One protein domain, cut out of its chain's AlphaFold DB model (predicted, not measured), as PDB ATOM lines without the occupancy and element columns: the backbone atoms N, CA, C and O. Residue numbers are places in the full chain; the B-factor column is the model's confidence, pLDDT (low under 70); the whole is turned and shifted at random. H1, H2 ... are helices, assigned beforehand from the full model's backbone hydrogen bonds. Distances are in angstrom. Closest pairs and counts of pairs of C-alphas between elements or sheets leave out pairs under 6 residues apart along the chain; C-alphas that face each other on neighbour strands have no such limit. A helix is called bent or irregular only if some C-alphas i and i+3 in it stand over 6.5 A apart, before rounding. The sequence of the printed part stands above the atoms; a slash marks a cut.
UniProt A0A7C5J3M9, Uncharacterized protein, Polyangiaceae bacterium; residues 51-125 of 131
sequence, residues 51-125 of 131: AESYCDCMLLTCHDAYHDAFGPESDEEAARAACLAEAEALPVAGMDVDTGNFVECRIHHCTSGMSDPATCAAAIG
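What this domain is: This is residues 51 to 125 of the 131 residues of an uncharacterized protein of Polyangiaceae bacterium (UniProt A0A7C5J3M9). H1 and the hairpin of H4 and H5 lie side by side, H2 packs on H5, and long H3 slants across H1 and H2, on the side away from the hairpin. The 75 printed residues, all helix in class, hold five named helices, H1 to H5 in order, and no named strand. The whole is compact, radius of gyration of the C-alphas 11.7 A, spanning 38 by 27 by 17 A.

Where its parts are: H1, residues 51 to 61, begins at C-alpha 51 (139.174, 110.905, 104.795). H2 is 63 to 70; H3, 73 to 89, is 22.9 A long, irregular, with C-alphas 74 and 77 9.0 A apart. H4 is 103 to 113; H5, 117 to 125, ends at C-alpha 125 (131.905, 106.522, 94.154).

How they stand to each other: H1 touches H4, closest C-alphas Tyr 54 and Ile 107, 5.3 A, at a shallow tilt of 14 degrees. H1 touches H3 at Ala 51 and Ala 87, closest C-alphas, 4.8 A. In H5, 2 of 5 O i to N i+4 and 5 of 6 O i to N i+3 pairs are within hydrogen-bond range.

The domain as a whole: The printed part has no cut. The H3 to H4 link is long; residues 94 to 100 have pLDDT under 70.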
ATOM      1  N   ALA A  51     138.367 111.707 105.707       95.19
ATOM      2  CA  ALA A  51     139.174 110.905 104.795       95.19
ATOM      3  C   ALA A  51     139.748 109.656 105.481       95.19
ATOM      4  O   ALA A  51     139.593 108.550 104.967       95.19
ATOM      5  N   GLU A  52     140.336 109.803 106.675       96.12
ATOM      6  CA  GLU A  52     140.833 108.660 107.454       96.12
ATOM      7  C   GLU A  52     139.701 107.693 107.810       96.12
ATOM      8  O   GLU A  52     139.819 106.491 107.582       96.12
ATOM      9  N   SER A  53     138.572 108.228 108.283       95.12
ATOM     10  CA  SER A  53     137.398 107.429 108.647       95.12
ATOM     11  C   SER A  53     136.833 106.649 107.453       95.12
ATOM     12  O   SER A  53     136.409 105.502 107.603       95.12
ATOM     13  N   TYR A  54     136.838 107.250 106.261       95.88
ATOM     14  CA  TYR A  54     136.435 106.588 105.023       95.88
ATOM     15  C   TYR A  54     137.396 105.463 104.633       95.88
ATOM     16  O   TYR A  54     136.947 104.343 104.389       95.88
ATOM     17  N   CYS A  55     138.703 105.730 104.612       97.62
ATOM     18  CA  CYS A  55     139.693 104.730 104.217       97.62
ATOM     19  C   CYS A  55     139.741 103.545 105.182       97.62
ATOM     20  O   CYS A  55     139.817 102.398 104.739       97.62
ATOM     21  N   ASP A  56     139.614 103.801 106.485       97.06
ATOM     22  CA  ASP A  56     139.533 102.742 107.492       97.06
ATOM     23  C   ASP A  56     138.261 101.907 107.316       97.06
ATOM     24  O   ASP A  56     138.303 100.676 107.400       97.06
ATOM     25  N   CYS A  57     137.131 102.556 107.016       97.06
ATOM     26  CA  CYS A  57     135.897 101.848 106.705       97.06
ATOM     27  C   CYS A  57     136.072 100.944 105.479       97.06
ATOM     28  O   CYS A  57     135.699  99.769 105.535       97.06
ATOM     29  N   MET A  58     136.631 101.476 104.386       97.50
ATOM     30  CA  MET A  58     136.788 100.752 103.125       97.50
ATOM     31  C   MET A  58     137.671  99.520 103.297       97.50
ATOM     32  O   MET A  58     137.264  98.433 102.898       97.50
ATOM     33  N   LEU A  59     138.817  99.664 103.965       96.69
ATOM     34  CA  LEU A  59     139.723  98.550 104.242       96.69
ATOM     35  C   LEU A  59     139.062  97.454 105.099       96.69
ATOM     36  O   LEU A  59     139.290  96.264 104.877       96.69
ATOM     37  N   LEU A  60     138.242  97.842 106.083       96.38
ATOM     38  CA  LEU A  60     137.602  96.898 107.003       96.38
ATOM     39  C   LEU A  60     136.368  96.213 106.403       96.38
ATOM     40  O   LEU A  60     136.137  95.027 106.636       96.38
ATOM     41  N   THR A  61     135.546  96.972 105.685       96.50
ATOM     42  CA  THR A  61     134.192  96.558 105.291       96.50
ATOM     43  C   THR A  61     134.098  96.178 103.819       96.50
ATOM     44  O   THR A  61     133.350  95.273 103.457       96.50
ATOM     45  N   CYS A  62     134.867  96.857 102.975       96.88
ATOM     46  CA  CYS A  62     134.861  96.719 101.524       96.88
ATOM     47  C   CYS A  62     136.255  96.333 101.014       96.88
ATOM     48  O   CYS A  62     136.713  96.868 100.010       96.88
ATOM     49  N   HIS A  63     136.917  95.413 101.726       96.25
ATOM     50  CA  HIS A  63     138.330  95.056 101.570       96.25
ATOM     51  C   HIS A  63     138.749  94.806 100.112       96.25
ATOM     52  O   HIS A  63     139.647  95.470  99.604       96.25
ATOM     53  N   ASP A  64     138.047  93.913  99.410       96.12
ATOM     54  CA  ASP A  64     138.371  93.580  98.016       96.12
ATOM     55  C   ASP A  64     138.237  94.813  97.103       96.12
ATOM     56  O   ASP A  64     139.137  95.128  96.331       96.12
ATOM     57  N   ALA A  65     137.150  95.580  97.255       95.94
ATOM     58  CA  ALA A  65     136.923  96.802  96.480       95.94
ATOM     59  C   ALA A  65     137.951  97.901  96.802       95.94
ATOM     60  O   ALA A  65     138.310  98.687  95.927       95.94
ATOM     61  N   TYR A  66     138.437  97.960  98.044       97.25
ATOM     62  CA  TYR A  66     139.515  98.858  98.445       97.25
ATOM     63  C   TYR A  66     140.813  98.515  97.704       97.25
ATOM     64  O   TYR A  66     141.435  99.411  97.129       97.25
ATOM     65  N   HIS A  67     141.191  97.237  97.645       97.19
ATOM     66  CA  HIS A  67     142.417  96.830  96.955       97.19
ATOM     67  C   HIS A  67     142.321  96.901  95.431       97.19
ATOM     68  O   HIS A  67     143.308  97.225  94.765       97.19
ATOM     69  N   ASP A  68     141.130  96.684  94.879       96.69
ATOM     70  CA  ASP A  68     140.874  96.883  93.453       96.69
ATOM     71  C   ASP A  68     140.993  98.364  93.049       96.69
ATOM     72  O   ASP A  68     141.500  98.670  91.966       96.69
ATOM     73  N   ALA A  69     140.552  99.287  93.911       96.62
ATOM     74  CA  ALA A  69     140.541 100.720  93.618       96.62
ATOM     75  C   ALA A  69     141.876 101.418  93.918       96.62
ATOM     76  O   ALA A  69     142.351 102.216  93.107       96.62
ATOM     77  N   PHE A  70     142.480 101.148  95.078       97.31
ATOM     78  CA  PHE A  70     143.568 101.976  95.607       97.31
ATOM     79  C   PHE A  70     144.946 101.320  95.523       97.31
ATOM     80  O   PHE A  70     145.956 102.025  95.514       97.31
ATOM     81  N   GLY A  71     145.015  99.994  95.416       96.44
ATOM     82  CA  GLY A  71     146.277  99.280  95.252       96.44
ATOM     83  C   GLY A  71     146.274  97.889  95.879       96.44
ATOM     84  O   GLY A  71     145.476  97.601  96.769       96.44
ATOM     85  N   PRO A  72     147.189  97.010  95.443       96.00
ATOM     86  CA  PRO A  72     147.201  95.617  95.873       96.00
ATOM     87  C   PRO A  72     147.518  95.472  97.368       96.00
ATOM     88  O   PRO A  72     148.330  96.225  97.901       96.00
ATOM     89  N   GLU A  73     147.002  94.411  97.996       94.25
ATOM     90  CA  GLU A  73     147.290  94.025  99.397       94.25
ATOM     91  C   GLU A  73     148.795  93.920  99.717       94.25
ATOM     92  O   GLU A  73     149.244  94.043 100.853       94.25
ATOM     93  N   SER A  74     149.630  93.673  98.702       96.50
ATOM     94  CA  SER A  74     151.083  93.605  98.876       96.50
ATOM     95  C   SER A  74     151.738  94.954  99.195       96.50
ATOM     96  O   SER A  74     152.912  94.967  99.561       96.50
ATOM     97  N   ASP A  75     151.022  96.067  99.009       96.25
ATOM     98  CA  ASP A  75     151.508  97.431  99.236       96.25
ATOM     99  C   ASP A  75     150.436  98.301  99.922       96.25
ATOM    100  O   ASP A  75     149.915  99.272  99.371       96.25
ATOM    101  N   GLU A  76     150.100  97.924 101.158       95.69
ATOM    102  CA  GLU A  76     149.122  98.624 102.003       95.69
ATOM    103  C   GLU A  76     149.435 100.109 102.211       95.69
ATOM    104  O   GLU A  76     148.526 100.929 102.319       95.69
ATOM    105  N   GLU A  77     150.717 100.473 102.283       96.88
ATOM    106  CA  GLU A  77     151.125 101.866 102.482       96.88
ATOM    107  C   GLU A  77     150.769 102.710 101.253       96.88
ATOM    108  O   GLU A  77     150.169 103.780 101.398       96.88
ATOM    109  N   ALA A  78     151.059 102.207 100.046       97.25
ATOM    110  CA  ALA A  78     150.659 102.868  98.809       97.25
ATOM    111  C   ALA A  78     149.132 102.902  98.642       97.25
ATOM    112  O   ALA A  78     148.594 103.951  98.282       97.25
ATOM    113  N   ALA A  79     148.432 101.806  98.954       97.62
ATOM    114  CA  ALA A  79     146.970 101.753  98.885       97.62
ATOM    115  C   ALA A  79     146.317 102.756  99.853       97.62
ATOM    116  O   ALA A  79     145.422 103.512  99.467       97.62
ATOM    117  N   ARG A  80     146.821 102.852 101.092       97.38
ATOM    118  CA  ARG A  80     146.330 103.817 102.091       97.38
ATOM    119  C   ARG A  80     146.570 105.250 101.632       97.38
ATOM    120  O   ARG A  80     145.667 106.079 101.734       97.38
ATOM    121  N   ALA A  81     147.762 105.543 101.110       97.88
ATOM    122  CA  ALA A  81     148.088 106.867 100.592       97.88
ATOM    123  C   ALA A  81     147.192 107.257  99.403       97.88
ATOM    124  O   ALA A  81     146.727 108.396  99.341       97.88
ATOM    125  N   ALA A  82     146.909 106.318  98.494       98.06
ATOM    126  CA  ALA A  82     146.008 106.536  97.366       98.06
ATOM    127  C   ALA A  82     144.564 106.796  97.825       98.06
ATOM    128  O   ALA A  82     143.944 107.755  97.363       98.06
ATOM    129  N   CYS A  83     144.062 106.011  98.783       98.06
ATOM    130  CA  CYS A  83     142.734 106.226  99.349       98.06
ATOM    131  C   CYS A  83     142.607 107.605 100.009       98.06
ATOM    132  O   CYS A  83     141.650 108.330  99.735       98.06
ATOM    133  N   LEU A  84     143.577 107.996 100.845       97.69
ATOM    134  CA  LEU A  84     143.557 109.296 101.523       97.69
ATOM    135  C   LEU A  84     143.583 110.448 100.517       97.69
ATOM    136  O   LEU A  84     142.787 111.375 100.639       97.69
ATOM    137  N   ALA A  85     144.434 110.362  99.492       97.12
ATOM    138  CA  ALA A  85     144.521 111.383  98.454       97.12
ATOM    139  C   ALA A  85     143.200 111.555  97.686       97.12
ATOM    140  O   ALA A  85     142.808 112.684  97.386       97.12
ATOM    141  N   GLU A  86     142.496 110.460  97.380       95.56
ATOM    142  CA  GLU A  86     141.173 110.542  96.756       95.56
ATOM    143  C   GLU A  86     140.137 111.124  97.723       95.56
ATOM    144  O   GLU A  86     139.394 112.035  97.360       95.56
ATOM    145  N   ALA A  87     140.106 110.638  98.961       94.62
ATOM    146  CA  ALA A  87     139.113 111.031  99.950       94.62
ATOM    147  C   ALA A  87     139.234 112.503 100.374       94.62
ATOM    148  O   ALA A  87     138.220 113.163 100.589       94.62
ATOM    149  N   GLU A  88     140.452 113.041 100.448       94.56
ATOM    150  CA  GLU A  88     140.708 114.465 100.709       94.56
ATOM    151  C   GLU A  88     140.294 115.370  99.542       94.56
ATOM    152  O   GLU A  88     140.011 116.553  99.746       94.56
ATOM    153  N   ALA A  89     140.239 114.830  98.322       92.31
ATOM    154  CA  ALA A  89     139.764 115.553  97.147       92.31
ATOM    155  C   ALA A  89     138.230 115.561  97.031       92.31
ATOM    156  O   ALA A  89     137.682 116.311  96.215       92.31
ATOM    157  N   LEU A  90     137.531 114.738  97.820       89.06
ATOM    158  CA  LEU A  90     136.078 114.676  97.785       89.06
ATOM    159  C   LEU A  90     135.450 115.901  98.448       89.06
ATOM    160  O   LEU A  90     135.922 116.391  99.476       89.06
ATOM    161  N   PRO A  91     134.323 116.377  97.899       86.62
ATOM    162  CA  PRO A  91     133.540 117.383  98.568       86.62
ATOM    163  C   PRO A  91     132.909 116.832  99.855       86.62
ATOM    164  O   PRO A  91     132.590 115.651  99.979       86.62
ATOM    165  N   VAL A  92     132.684 117.737 100.796       84.06
ATOM    166  CA  VAL A  92     131.951 117.544 102.048       84.06
ATOM    167  C   VAL A  92     130.493 117.940 101.812       84.06
ATOM    168  O   VAL A  92     130.214 118.868 101.038       84.06
ATOM    169  N   ALA A  93     129.557 117.243 102.452       70.12
ATOM    170  CA  ALA A  93     128.131 117.516 102.326       70.12
ATOM    171  C   ALA A  93     127.799 118.980 102.680       70.12
ATOM    172  O   ALA A  93     128.285 119.541 103.661       70.12
ATOM    173  N   GLY A  94     126.947 119.612 101.867       64.12
ATOM    174  CA  GLY A  94     126.602 121.035 101.999       64.12
ATOM    175  C   GLY A  94     127.434 121.976 101.123       64.12
ATOM    176  O   GLY A  94     127.140 123.169 101.084       64.12
ATOM    177  N   MET A  95     128.421 121.458 100.385       61.50
ATOM    178  CA  MET A  95     129.002 122.167  99.243       61.50
ATOM    179  C   MET A  95     128.140 121.978  97.988       61.50
ATOM    180  O   MET A  95     127.621 120.886  97.750       61.50
ATOM    181  N   ASP A  96     128.002 123.032  97.180       55.91
ATOM    182  CA  ASP A  96     127.339 122.952  95.874       55.91
ATOM    183  C   ASP A  96     128.170 122.060  94.944       55.91
ATOM    184  O   ASP A  96     129.253 122.444  94.499       55.91
ATOM    185  N   VAL A  97     127.674 120.855  94.660       60.50
ATOM    186  CA  VAL A  97     128.290 119.934  93.699       60.50
ATOM    187  C   VAL A  97     127.231 119.339  92.789       60.50
ATOM    188  O   VAL A  97     126.116 119.038  93.213       60.50
ATOM    189  N   ASP A  98     127.602 119.124  91.532       53.91
ATOM    190  CA  ASP A  98     126.675 118.663  90.496       53.91
ATOM    191  C   ASP A  98     126.384 117.149  90.555       53.91
ATOM    192  O   ASP A  98     125.452 116.673  89.911       53.91
ATOM    193  N   THR A  99     127.183 116.370  91.296       62.12
ATOM    194  CA  THR A  99     127.231 114.898  91.166       62.12
ATOM    195  C   THR A  99     126.928 114.115  92.443       62.12
ATOM    196  O   THR A  99     126.882 112.888  92.404       62.12
ATOM    197  N   GLY A 100     126.701 114.788  93.573       67.56
ATOM    198  CA  GLY A 100     126.336 114.152  94.842       67.56
ATOM    199  C   GLY A 100     127.386 113.204  95.439       67.56
ATOM    200  O   GLY A 100     127.065 112.522  96.396       67.56
ATOM    201  N   ASN A 101     128.618 113.140  94.924       79.69
ATOM    202  CA  ASN A 101     129.661 112.226  95.405       79.69
ATOM    203  C   ASN A 101     130.456 112.855  96.559       79.69
ATOM    204  O   ASN A 101     131.547 113.382  96.350       79.69
ATOM    205  N   PHE A 102     129.877 112.843  97.759       87.88
ATOM    206  CA  PHE A 102     130.495 113.392  98.968       87.88
ATOM    207  C   PHE A 102     131.161 112.308  99.816       87.88
ATOM    208  O   PHE A 102     130.704 111.159  99.831       87.88
ATOM    209  N   VAL A 103     132.184 112.683 100.589       90.44
ATOM    210  CA  VAL A 103     132.889 111.740 101.474       90.44
ATOM    211  C   VAL A 103     131.943 111.077 102.483       90.44
ATOM    212  O   VAL A 103     132.016 109.868 102.693       90.44
ATOM    213  N   GLU A 104     130.972 111.805 103.037       88.50
ATOM    214  CA  GLU A 104     130.001 111.269 103.999       88.50
ATOM    215  C   GLU A 104     129.089 110.210 103.383       88.50
ATOM    216  O   GLU A 104     128.701 109.247 104.042       88.50
ATOM    217  N   CYS A 105     128.762 110.360 102.105       87.94
ATOM    218  CA  CYS A 105     127.945 109.378 101.419       87.94
ATOM    219  C   CYS A 105     128.736 108.118 101.072       87.94
ATOM    220  O   CYS A 105     128.233 107.002 101.224       87.94
ATOM    221  N   ARG A 106     130.002 108.272 100.676       92.31
ATOM    222  CA  ARG A 106     130.880 107.116 100.511       92.31
ATOM    223  C   ARG A 106     131.063 106.358 101.824       92.31
ATOM    224  O   ARG A 106     130.993 105.132 101.824       92.31
ATOM    225  N   ILE A 107     131.184 107.069 102.949       92.38
ATOM    226  CA  ILE A 107     131.165 106.470 104.293       92.38
ATOM    227  C   ILE A 107     129.838 105.735 104.537       92.38
ATOM    228  O   ILE A 107     129.856 104.586 104.974       92.38
ATOM    229  N   HIS A 108     128.689 106.338 104.219       90.44
ATOM    230  CA  HIS A 108     127.386 105.686 104.382       90.44
ATOM    231  C   HIS A 108     127.288 104.357 103.613       90.44
ATOM    232  O   HIS A 108     126.915 103.329 104.189       90.44
ATOM    233  N   HIS A 109     127.681 104.341 102.338       91.62
ATOM    234  CA  HIS A 109     127.703 103.111 101.545       91.62
ATOM    235  C   HIS A 109     128.714 102.103 102.081       91.62
ATOM    236  O   HIS A 109     128.380 100.929 102.219       91.62
ATOM    237  N   CYS A 110     129.902 102.562 102.475       94.44
ATOM    238  CA  CYS A 110     130.899 101.698 103.080       94.44
ATOM    239  C   CYS A 110     130.360 101.009 104.342       94.44
ATOM    240  O   CYS A 110     130.416  99.790 104.441       94.44
ATOM    241  N   THR A 111     129.745 101.751 105.270       92.94
ATOM    242  CA  THR A 111     129.170 101.163 106.495       92.94
ATOM    243  C   THR A 111     128.048 100.161 106.203       92.94
ATOM    244  O   THR A 111     127.904  99.167 106.920       92.94
ATOM    245  N   SER A 112     127.289 100.376 105.125       90.94
ATOM    246  CA  SER A 112     126.259  99.440 104.656       90.94
ATOM    247  C   SER A 112     126.855  98.146 104.087       90.94
ATOM    248  O   SER A 112     126.212  97.096 104.180       90.94
ATOM    249  N   GLY A 113     128.104  98.184 103.611       90.88
ATOM    250  CA  GLY A 113     128.852  97.039 103.088       90.88
ATOM    251  C   GLY A 113     128.959  95.866 104.062       90.88
ATOM    252  O   GLY A 113     128.949  94.712 103.637       90.88
ATOM    253  N   MET A 114     128.943  96.136 105.376       87.75
ATOM    254  CA  MET A 114     128.969  95.093 106.411       87.75
ATOM    255  C   MET A 114     127.743  94.178 106.333       87.75
ATOM    256  O   MET A 114     127.814  93.007 106.705       87.75
ATOM    257  N   SER A 115     126.606  94.727 105.902       92.75
ATOM    258  CA  SER A 115     125.334  94.007 105.789       92.75
ATOM    259  C   SER A 115     124.995  93.637 104.345       92.75
ATOM    260  O   SER A 115     124.318  92.634 104.122       92.75
ATOM    261  N   ASP A 116     125.458  94.429 103.377       91.31
ATOM    262  CA  ASP A 116     125.241  94.218 101.948       91.31
ATOM    263  C   ASP A 116     126.505  94.565 101.138       91.31
ATOM    264  O   ASP A 116     126.703  95.728 100.768       91.31
ATOM    265  N   PRO A 117     127.346  93.568 100.802       92.19
ATOM    266  CA  PRO A 117     128.574  93.779 100.036       92.19
ATOM    267  C   PRO A 117     128.359  94.432  98.664       92.19
ATOM    268  O   PRO A 117     129.284  95.040  98.127       92.19
ATOM    269  N   ALA A 118     127.150  94.363  98.087       91.25
ATOM    270  CA  ALA A 118     126.858  95.021  96.812       91.25
ATOM    271  C   ALA A 118     126.955  96.556  96.906       91.25
ATOM    272  O   ALA A 118     127.151  97.230  95.894       91.25
ATOM    273  N   THR A 119     126.865  97.117  98.116       90.25
ATOM    274  CA  THR A 119     127.002  98.560  98.357       90.25
ATOM    275  C   THR A 119     128.450  99.057  98.296       90.25
ATOM    276  O   THR A 119     128.668 100.259  98.149       90.25
ATOM    277  N   CYS A 120     129.447  98.165  98.306       93.88
ATOM    278  CA  CYS A 120     130.859  98.550  98.241       93.88
ATOM    279  C   CYS A 120     131.253  99.213  96.909       93.88
ATOM    280  O   CYS A 120     132.100 100.101  96.903       93.88
ATOM    281  N   ALA A 121     130.586  98.874  95.799       91.69
ATOM    282  CA  ALA A 121     130.758  99.584  94.527       91.69
ATOM    283  C   ALA A 121     130.288 101.052  94.625       91.69
ATOM    284  O   ALA A 121     130.932 101.977  94.137       91.69
ATOM    285  N   ALA A 122     129.197 101.312  95.350       89.38
ATOM    286  CA  ALA A 122     128.766 102.684  95.607       89.38
ATOM    287  C   ALA A 122     129.744 103.429  96.534       89.38
ATOM    288  O   ALA A 122     129.950 104.632  96.375       89.38
ATOM    289  N   ALA A 123     130.398 102.715  97.456       91.81
ATOM    290  CA  ALA A 123     131.376 103.281  98.382       91.81
ATOM    291  C   ALA A 123     132.679 103.755  97.706       91.81
ATOM    292  O   ALA A 123     133.325 104.657  98.234       91.81
ATOM    293  N   ILE A 124     133.041 103.231  96.529       92.75
ATOM    294  CA  ILE A 124     134.136 103.762  95.684       92.75
ATOM    295  C   ILE A 124     133.685 104.921  94.772       92.75
ATOM    296  O   ILE A 124     134.464 105.429  93.972       92.75
ATOM    297  N   GLY A 125     132.436 105.381  94.903       85.81
ATOM    298  CA  GLY A 125     131.905 106.522  94.154       85.81
ATOM    299  C   GLY A 125     131.172 106.171  92.859       85.81
ATOM    300  O   GLY A 125     130.859 107.084  92.097       85.81
TER     301      GLY A 125